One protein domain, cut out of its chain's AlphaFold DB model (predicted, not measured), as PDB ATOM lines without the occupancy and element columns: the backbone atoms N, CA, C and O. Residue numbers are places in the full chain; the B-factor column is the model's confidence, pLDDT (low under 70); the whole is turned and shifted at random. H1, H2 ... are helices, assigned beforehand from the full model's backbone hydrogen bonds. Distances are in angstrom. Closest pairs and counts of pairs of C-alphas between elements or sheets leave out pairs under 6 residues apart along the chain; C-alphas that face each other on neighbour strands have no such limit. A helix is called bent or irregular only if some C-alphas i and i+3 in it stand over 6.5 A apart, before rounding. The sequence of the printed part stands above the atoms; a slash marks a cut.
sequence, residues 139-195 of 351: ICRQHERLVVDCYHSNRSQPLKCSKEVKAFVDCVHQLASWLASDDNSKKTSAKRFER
ATOM      1  N   ILE A 139     208.058 172.095 152.766       74.19
ATOM      2  CA  ILE A 139     209.439 171.913 153.196       74.19
ATOM      3  C   ILE A 139     210.308 171.832 151.929       74.19
ATOM      4  O   ILE A 139     209.932 171.183 150.957       74.19
ATOM      5  N   CYS A 140     211.439 172.545 151.922       89.06
ATOM      6  CA  CYS A 140     212.330 172.748 150.766       89.06
ATOM      7  C   CYS A 140     211.865 173.743 149.672       89.06
ATOM      8  O   CYS A 140     212.541 173.848 148.647       89.06
ATOM      9  N   ARG A 141     210.825 174.568 149.901       87.44
ATOM     10  CA  ARG A 141     210.342 175.605 148.948       87.44
ATOM     11  C   ARG A 141     211.433 176.525 148.383       87.44
ATOM     12  O   ARG A 141     211.380 176.928 147.225       87.44
ATOM     13  N   GLN A 142     212.422 176.883 149.202       88.44
ATOM     14  CA  GLN A 142     213.535 177.747 148.790       88.44
ATOM     15  C   GLN A 142     214.400 177.081 147.706       88.44
ATOM     16  O   GLN A 142     214.762 177.719 146.724       88.44
ATOM     17  N   HIS A 143     214.703 175.791 147.873       90.62
ATOM     18  CA  HIS A 143     215.533 175.028 146.942       90.62
ATOM     19  C   HIS A 143     214.766 174.682 145.661       90.62
ATOM     20  O   HIS A 143     215.348 174.704 144.583       90.62
ATOM     21  N   GLU A 144     213.452 174.450 145.761       90.25
ATOM     22  CA  GLU A 144     212.573 174.266 144.600       90.25
ATOM     23  C   GLU A 144     212.615 175.483 143.664       90.25
ATOM     24  O   GLU A 144     212.837 175.331 142.463       90.25
ATOM     25  N   ARG A 145     212.491 176.701 144.212       92.81
ATOM     26  CA  ARG A 145     212.589 177.943 143.425       92.81
ATOM     27  C   ARG A 145     213.929 178.060 142.705       92.81
ATOM     28  O   ARG A 145     213.945 178.297 141.506       92.81
ATOM     29  N   LEU A 146     215.035 177.807 143.405       93.69
ATOM     30  CA  LEU A 146     216.380 177.886 142.824       93.69
ATOM     31  C   LEU A 146     216.582 176.899 141.663       93.69
ATOM     32  O   LEU A 146     217.210 177.241 140.662       93.69
ATOM     33  N   VAL A 147     216.020 175.692 141.767       95.12
ATOM     34  CA  VAL A 147     216.046 174.700 140.682       95.12
ATOM     35  C   VAL A 147     215.237 175.185 139.478       95.12
ATOM     36  O   VAL A 147     215.725 175.139 138.347       95.12
ATOM     37  N   VAL A 148     214.018 175.678 139.711       94.31
ATOM     38  CA  VAL A 148     213.133 176.179 138.648       94.31
ATOM     39  C   VAL A 148     213.744 177.389 137.938       94.31
ATOM     40  O   VAL A 148     213.762 177.419 136.702       94.31
ATOM     41  N   ASP A 149     214.300 178.335 138.693       95.88
ATOM     42  CA  ASP A 149     214.943 179.549 138.182       95.88
ATOM     43  C   ASP A 149     216.190 179.215 137.351       95.88
ATOM     44  O   ASP A 149     216.411 179.783 136.272       95.88
ATOM     45  N   CYS A 150     216.984 178.235 137.795       95.44
ATOM     46  CA  CYS A 150     218.152 177.782 137.049       95.44
ATOM     47  C   CYS A 150     217.762 177.149 135.706       95.44
ATOM     48  O   CYS A 150     218.359 177.485 134.676       95.44
ATOM     49  N   TYR A 151     216.738 176.288 135.680       95.25
ATOM     50  CA  TYR A 151     216.257 175.680 134.435       95.25
ATOM     51  C   TYR A 151     215.613 176.695 133.490       95.25
ATOM     52  O   TYR A 151     215.767 176.582 132.273       95.25
ATOM     53  N   HIS A 152     214.944 177.718 134.028       95.06
ATOM     54  CA  HIS A 152     214.425 178.825 133.226       95.06
ATOM     55  C   HIS A 152     215.547 179.613 132.548       95.06
ATOM     56  O   HIS A 152     215.410 179.972 131.378       95.06
ATOM     57  N   SER A 153     216.664 179.812 133.248       95.56
ATOM     58  CA  SER A 153     217.831 180.547 132.749       95.56
ATOM     59  C   SER A 153     218.723 179.716 131.810       95.56
ATOM     60  O   SER A 153     219.426 180.280 130.977       95.56
ATOM     61  N   ASN A 154     218.684 178.380 131.899       92.38
ATOM     62  CA  ASN A 154     219.569 177.463 131.162       92.38
ATOM     63  C   ASN A 154     218.801 176.404 130.348       92.38
ATOM     64  O   ASN A 154     219.115 175.213 130.405       92.38
ATOM     65  N   ARG A 155     217.811 176.823 129.548       89.12
ATOM     66  CA  ARG A 155     216.918 175.906 128.804       89.12
ATOM     67  C   ARG A 155     217.626 174.924 127.861       89.12
ATOM     68  O   ARG A 155     217.154 173.807 127.693       89.12
ATOM     69  N   SER A 156     218.742 175.320 127.249       90.56
ATOM     70  CA  SER A 156     219.516 174.470 126.328       90.56
ATOM     71  C   SER A 156     220.648 173.692 127.006       90.56
ATOM     72  O   SER A 156     221.259 172.833 126.374       90.56
ATOM     73  N   GLN A 157     220.953 173.978 128.277       92.25
ATOM     74  CA  GLN A 157     222.068 173.371 129.014       92.25
ATOM     75  C   GLN A 157     221.662 173.006 130.455       92.25
ATOM     76  O   GLN A 157     222.227 173.536 131.415       92.25
ATOM     77  N   PRO A 158     220.714 172.064 130.631       88.81
ATOM     78  CA  PRO A 158     220.168 171.690 131.939       88.81
ATOM     79  C   PRO A 158     221.213 171.142 132.927       88.81
ATOM     80  O   PRO A 158     221.025 171.226 134.138       88.81
ATOM     81  N   LEU A 159     222.340 170.618 132.434       91.81
ATOM     82  CA  LEU A 159     223.424 170.070 133.262       91.81
ATOM     83  C   LEU A 159     224.119 171.121 134.146       91.81
ATOM     84  O   LEU A 159     224.710 170.765 135.169       91.81
ATOM     85  N   LYS A 160     224.016 172.413 133.802       93.06
ATOM     86  CA  LYS A 160     224.532 173.510 134.635       93.06
ATOM     87  C   LYS A 160     223.791 173.648 135.968       93.06
ATOM     88  O   LYS A 160     224.392 174.131 136.917       93.06
ATOM     89  N   CYS A 161     222.552 173.157 136.051       95.44
ATOM     90  CA  CYS A 161     221.710 173.223 137.249       95.44
ATOM     91  C   CYS A 161     221.881 172.028 138.200       95.44
ATOM     92  O   CYS A 161     221.099 171.832 139.131       95.44
ATOM     93  N   SER A 162     222.883 171.179 137.953       94.88
ATOM     94  CA  SER A 162     223.143 169.978 138.754       94.88
ATOM     95  C   SER A 162     223.430 170.293 140.226       94.88
ATOM     96  O   SER A 162     223.064 169.509 141.104       94.88
ATOM     97  N   LYS A 163     224.029 171.454 140.513       95.50
ATOM     98  CA  LYS A 163     224.323 171.908 141.877       95.50
ATOM     99  C   LYS A 163     223.045 172.253 142.647       95.50
ATOM    100  O   LYS A 163     222.886 171.835 143.792       95.50
ATOM    101  N   GLU A 164     222.130 172.973 142.014       95.56
ATOM    102  CA  GLU A 164     220.854 173.415 142.579       95.56
ATOM    103  C   GLU A 164     219.931 172.214 142.814       95.56
ATOM    104  O   GLU A 164     219.322 172.093 143.878       95.56
ATOM    105  N   VAL A 165     219.898 171.272 141.865       95.19
ATOM    106  CA  VAL A 165     219.134 170.022 141.993       95.19
ATOM    107  C   VAL A 165     219.672 169.165 143.134       95.19
ATOM    108  O   VAL A 165     218.885 168.648 143.924       95.19
ATOM    109  N   LYS A 166     220.998 169.045 143.274       95.25
ATOM    110  CA  LYS A 166     221.611 168.306 144.385       95.25
ATOM    111  C   LYS A 166     221.204 168.896 145.738       95.25
ATOM    112  O   LYS A 166     220.784 168.149 146.612       95.25
ATOM    113  N   ALA A 167     221.238 170.220 145.885       92.44
ATOM    114  CA  ALA A 167     220.830 170.885 147.123       92.44
ATOM    115  C   ALA A 167     219.342 170.654 147.465       92.44
ATOM    116  O   ALA A 167     218.992 170.445 148.626       92.44
ATOM    117  N   PHE A 168     218.460 170.642 146.460       94.69
ATOM    118  CA  PHE A 168     217.052 170.291 146.652       94.69
ATOM    119  C   PHE A 168     216.874 168.832 147.094       94.69
ATOM    120  O   PHE A 168     216.168 168.559 148.064       94.69
ATOM    121  N   VAL A 169     217.551 167.901 146.420       93.19
ATOM    122  CA  VAL A 169     217.510 166.467 146.734       93.19
ATOM    123  C   VAL A 169     218.043 166.193 148.142       93.19
ATOM    124  O   VAL A 169     217.402 165.467 148.900       93.19
ATOM    125  N   ASP A 170     219.145 166.830 148.537       93.94
ATOM    126  CA  ASP A 170     219.712 166.709 149.883       93.94
ATOM    127  C   ASP A 170     218.726 167.212 150.956       93.94
ATOM    128  O   ASP A 170     218.557 166.562 151.989       93.94
ATOM    129  N   CYS A 171     218.005 168.311 150.699       93.25
ATOM    130  CA  CYS A 171     216.950 168.811 151.588       93.25
ATOM    131  C   CYS A 171     215.796 167.800 151.753       93.25
ATOM    132  O   CYS A 171     215.343 167.541 152.871       93.25
ATOM    133  N   VAL A 172     215.352 167.174 150.658       91.50
ATOM    134  CA  VAL A 172     214.299 166.141 150.689       91.50
ATOM    135  C   VAL A 172     214.775 164.884 151.420       91.50
ATOM    136  O   VAL A 172     214.031 164.321 152.224       91.50
ATOM    137  N   HIS A 173     216.021 164.458 151.202       89.12
ATOM    138  CA  HIS A 173     216.611 163.323 151.917       89.12
ATOM    139  C   HIS A 173     216.740 163.585 153.413       89.12
ATOM    140  O   HIS A 173     216.434 162.701 154.214       89.12
ATOM    141  N   GLN A 174     217.146 164.795 153.800       87.88
ATOM    142  CA  GLN A 174     217.160 165.197 155.199       87.88
ATOM    143  C   GLN A 174     215.751 165.084 155.780       87.88
ATOM    144  O   GLN A 174     215.570 164.350 156.746       87.88
ATOM    145  N   LEU A 175     214.732 165.679 155.155       87.38
ATOM    146  CA  LEU A 175     213.351 165.558 155.631       87.38
ATOM    147  C   LEU A 175     212.896 164.096 155.781       87.38
ATOM    148  O   LEU A 175     212.320 163.730 156.805       87.38
ATOM    149  N   ALA A 176     213.192 163.250 154.794       85.00
ATOM    150  CA  ALA A 176     212.876 161.825 154.851       85.00
ATOM    151  C   ALA A 176     213.584 161.123 156.027       85.00
ATOM    152  O   ALA A 176     212.972 160.307 156.715       85.00
ATOM    153  N   SER A 177     214.844 161.473 156.307       86.12
ATOM    154  CA  SER A 177     215.599 160.935 157.446       86.12
ATOM    155  C   SER A 177     215.065 161.404 158.807       86.12
ATOM    156  O   SER A 177     215.026 160.613 159.753       86.12
ATOM    157  N   TRP A 178     214.591 162.653 158.902       81.00
ATOM    158  CA  TRP A 178     213.950 163.195 160.104       81.00
ATOM    159  C   TRP A 178     212.641 162.453 160.404       81.00
ATOM    160  O   TRP A 178     212.468 161.942 161.509       81.00
ATOM    161  N   LEU A 179     211.776 162.278 159.399       77.62
ATOM    162  CA  LEU A 179     210.525 161.521 159.542       77.62
ATOM    163  C   LEU A 179     210.765 160.044 159.901       77.62
ATOM    164  O   LEU A 179     210.029 159.477 160.704       77.62
ATOM    165  N   ALA A 180     211.823 159.428 159.364       76.31
ATOM    166  CA  ALA A 180     212.202 158.056 159.706       76.31
ATOM    167  C   ALA A 180     212.762 157.913 161.138       76.31
ATOM    168  O   ALA A 180     212.647 156.848 161.751       76.31
ATOM    169  N   SER A 181     213.363 158.970 161.692       71.06
ATOM    170  CA  SER A 181     213.925 158.963 163.050       71.06
ATOM    171  C   SER A 181     212.845 159.076 164.135       71.06
ATOM    172  O   SER A 181     212.961 158.435 165.185       71.06
ATOM    173  N   ASP A 182     211.753 159.796 163.865       60.44
ATOM    174  CA  ASP A 182     210.609 159.913 164.783       60.44
ATOM    175  C   ASP A 182     209.887 158.575 165.022       60.44
ATOM    176  O   ASP A 182     209.397 158.317 166.128       60.44
ATOM    177  N   ASP A 183     209.883 157.670 164.041       57.41
ATOM    178  CA  ASP A 183     209.326 156.319 164.199       57.41
ATOM    179  C   ASP A 183     210.179 155.423 165.115       57.41
ATOM    180  O   ASP A 183     209.648 154.566 165.833       57.41
ATOM    181  N   ASN A 184     211.497 155.631 165.162       54.81
ATOM    182  CA  ASN A 184     212.384 154.875 166.051       54.81
ATOM    183  C   ASN A 184     212.339 155.386 167.504       54.81
ATOM    184  O   ASN A 184     212.435 154.578 168.430       54.81
ATOM    185  N   SER A 185     212.106 156.685 167.720       51.47
ATOM    186  CA  SER A 185     211.910 157.281 169.056       51.47
ATOM    187  C   SER A 185     210.589 156.840 169.719       51.47
ATOM    188  O   SER A 185     210.512 156.591 170.929       51.47
ATOM    189  N   LYS A 186     209.537 156.630 168.918       50.62
ATOM    190  CA  LYS A 186     208.259 156.079 169.403       50.62
ATOM    191  C   LYS A 186     208.362 154.591 169.760       50.62
ATOM    192  O   LYS A 186     207.783 154.164 170.759       50.62
ATOM    193  N   LYS A 187     209.164 153.804 169.027       52.19
ATOM    194  CA  LYS A 187     209.421 152.378 169.333       52.19
ATOM    195  C   LYS A 187     210.213 152.157 170.627       52.19
ATOM    196  O   LYS A 187     209.962 151.176 171.327       52.19
ATOM    197  N   THR A 188     211.148 153.040 170.979       51.78
ATOM    198  CA  THR A 188     211.906 152.938 172.242       51.78
ATOM    199  C   THR A 188     211.073 153.344 173.458       51.78
ATOM    200  O   THR A 188     211.231 152.747 174.523       51.78
ATOM    201  N   SER A 189     210.131 154.276 173.296       46.28
ATOM    202  CA  SER A 189     209.180 154.655 174.351       46.28
ATOM    203  C   SER A 189     208.109 153.580 174.586       46.28
ATOM    204  O   SER A 189     207.815 153.265 175.737       46.28
ATOM    205  N   ALA A 190     207.623 152.920 173.527       45.62
ATOM    206  CA  ALA A 190     206.733 151.759 173.642       45.62
ATOM    207  C   ALA A 190     207.411 150.570 174.359       45.62
ATOM    208  O   ALA A 190     206.835 149.989 175.275       45.62
ATOM    209  N   LYS A 191     208.690 150.287 174.055       46.44
ATOM    210  CA  LYS A 191     209.486 149.265 174.770       46.44
ATOM    211  C   LYS A 191     209.828 149.624 176.223       46.44
ATOM    212  O   LYS A 191     210.168 148.737 177.005       46.44
ATOM    213  N   ARG A 192     209.785 150.907 176.598       41.75
ATOM    214  CA  ARG A 192     210.025 151.354 177.983       41.75
ATOM    215  C   ARG A 192     208.783 151.187 178.861       41.75
ATOM    216  O   ARG A 192     208.945 150.937 180.051       41.75
ATOM    217  N   PHE A 193     207.585 151.265 178.280       37.09
ATOM    218  CA  PHE A 193     206.326 151.059 178.997       37.09
ATOM    219  C   PHE A 193     206.066 149.567 179.297       37.09
ATOM    220  O   PHE A 193     205.729 149.231 180.424       37.09
ATOM    221  N   GLU A 194     206.400 148.656 178.372       45.72
ATOM    222  CA  GLU A 194     206.332 147.192 178.603       45.72
ATOM    223  C   GLU A 194     207.284 146.688 179.708       45.72
ATOM    224  O   GLU A 194     207.021 145.681 180.363       45.72
ATOM    225  N   ARG A 195     208.401 147.386 179.963       42.12
ATOM    226  CA  ARG A 195     209.380 146.972 180.987       42.12
ATOM    227  C   ARG A 195     209.012 147.425 182.408       42.12
ATOM    228  O   ARG A 195     209.589 146.911 183.365       42.12
TER     229      ARG A 195
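AT A GLANCE: This is residues 139 to 195 of the 351 residues of the protein "Hypothetical protein" of Oppiella nova (UniProt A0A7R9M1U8). One long helix, H2, makes the length of a rod, and the much shorter helix H1 folds back alongside its first part as a lopsided helical hairpin; residues 176 to 195 of H2 stick out alone. The printed part has 57 residues, with two named helices, H1 then H2, and no named strand: all helix. It is extended, with a radius of gyration of the C-alphas of 18.3 A and spans of 62 by 17 by 10 A.

IN THESE COORDINATES: H2, residues 158 to 195, is 56.0 A long and ends at C-alpha 195 (209.380, 146.972, 180.987). It is irregular, with C-alphas 160 and 163 7.4 A apart, and has a kink of 39 degrees near residue 165. H1, residues 141 to 153, is 18.5 A long and begins at C-alpha 141 (210.342, 175.605, 148.948).

HOW THE PARTS SIT: H2 touches H1 with residues 158 to 171 alone; the closest C-alphas, of His 143 and Phe 168, are 5.0 A apart. This helical hairpin has a shallow tilt of 18 degrees, opposite ways. Every O i to N i+4 pair is within hydrogen-bond range in H1, and 28 of 34 in H2.

THE WHOLE: The C-alphas farthest apart, of Ser 156 and Arg 195, are 62.0 A apart. The printed part has no cut, and the link from H1 to H2 is tight. Residues 182 to 195 have pLDDT under 70.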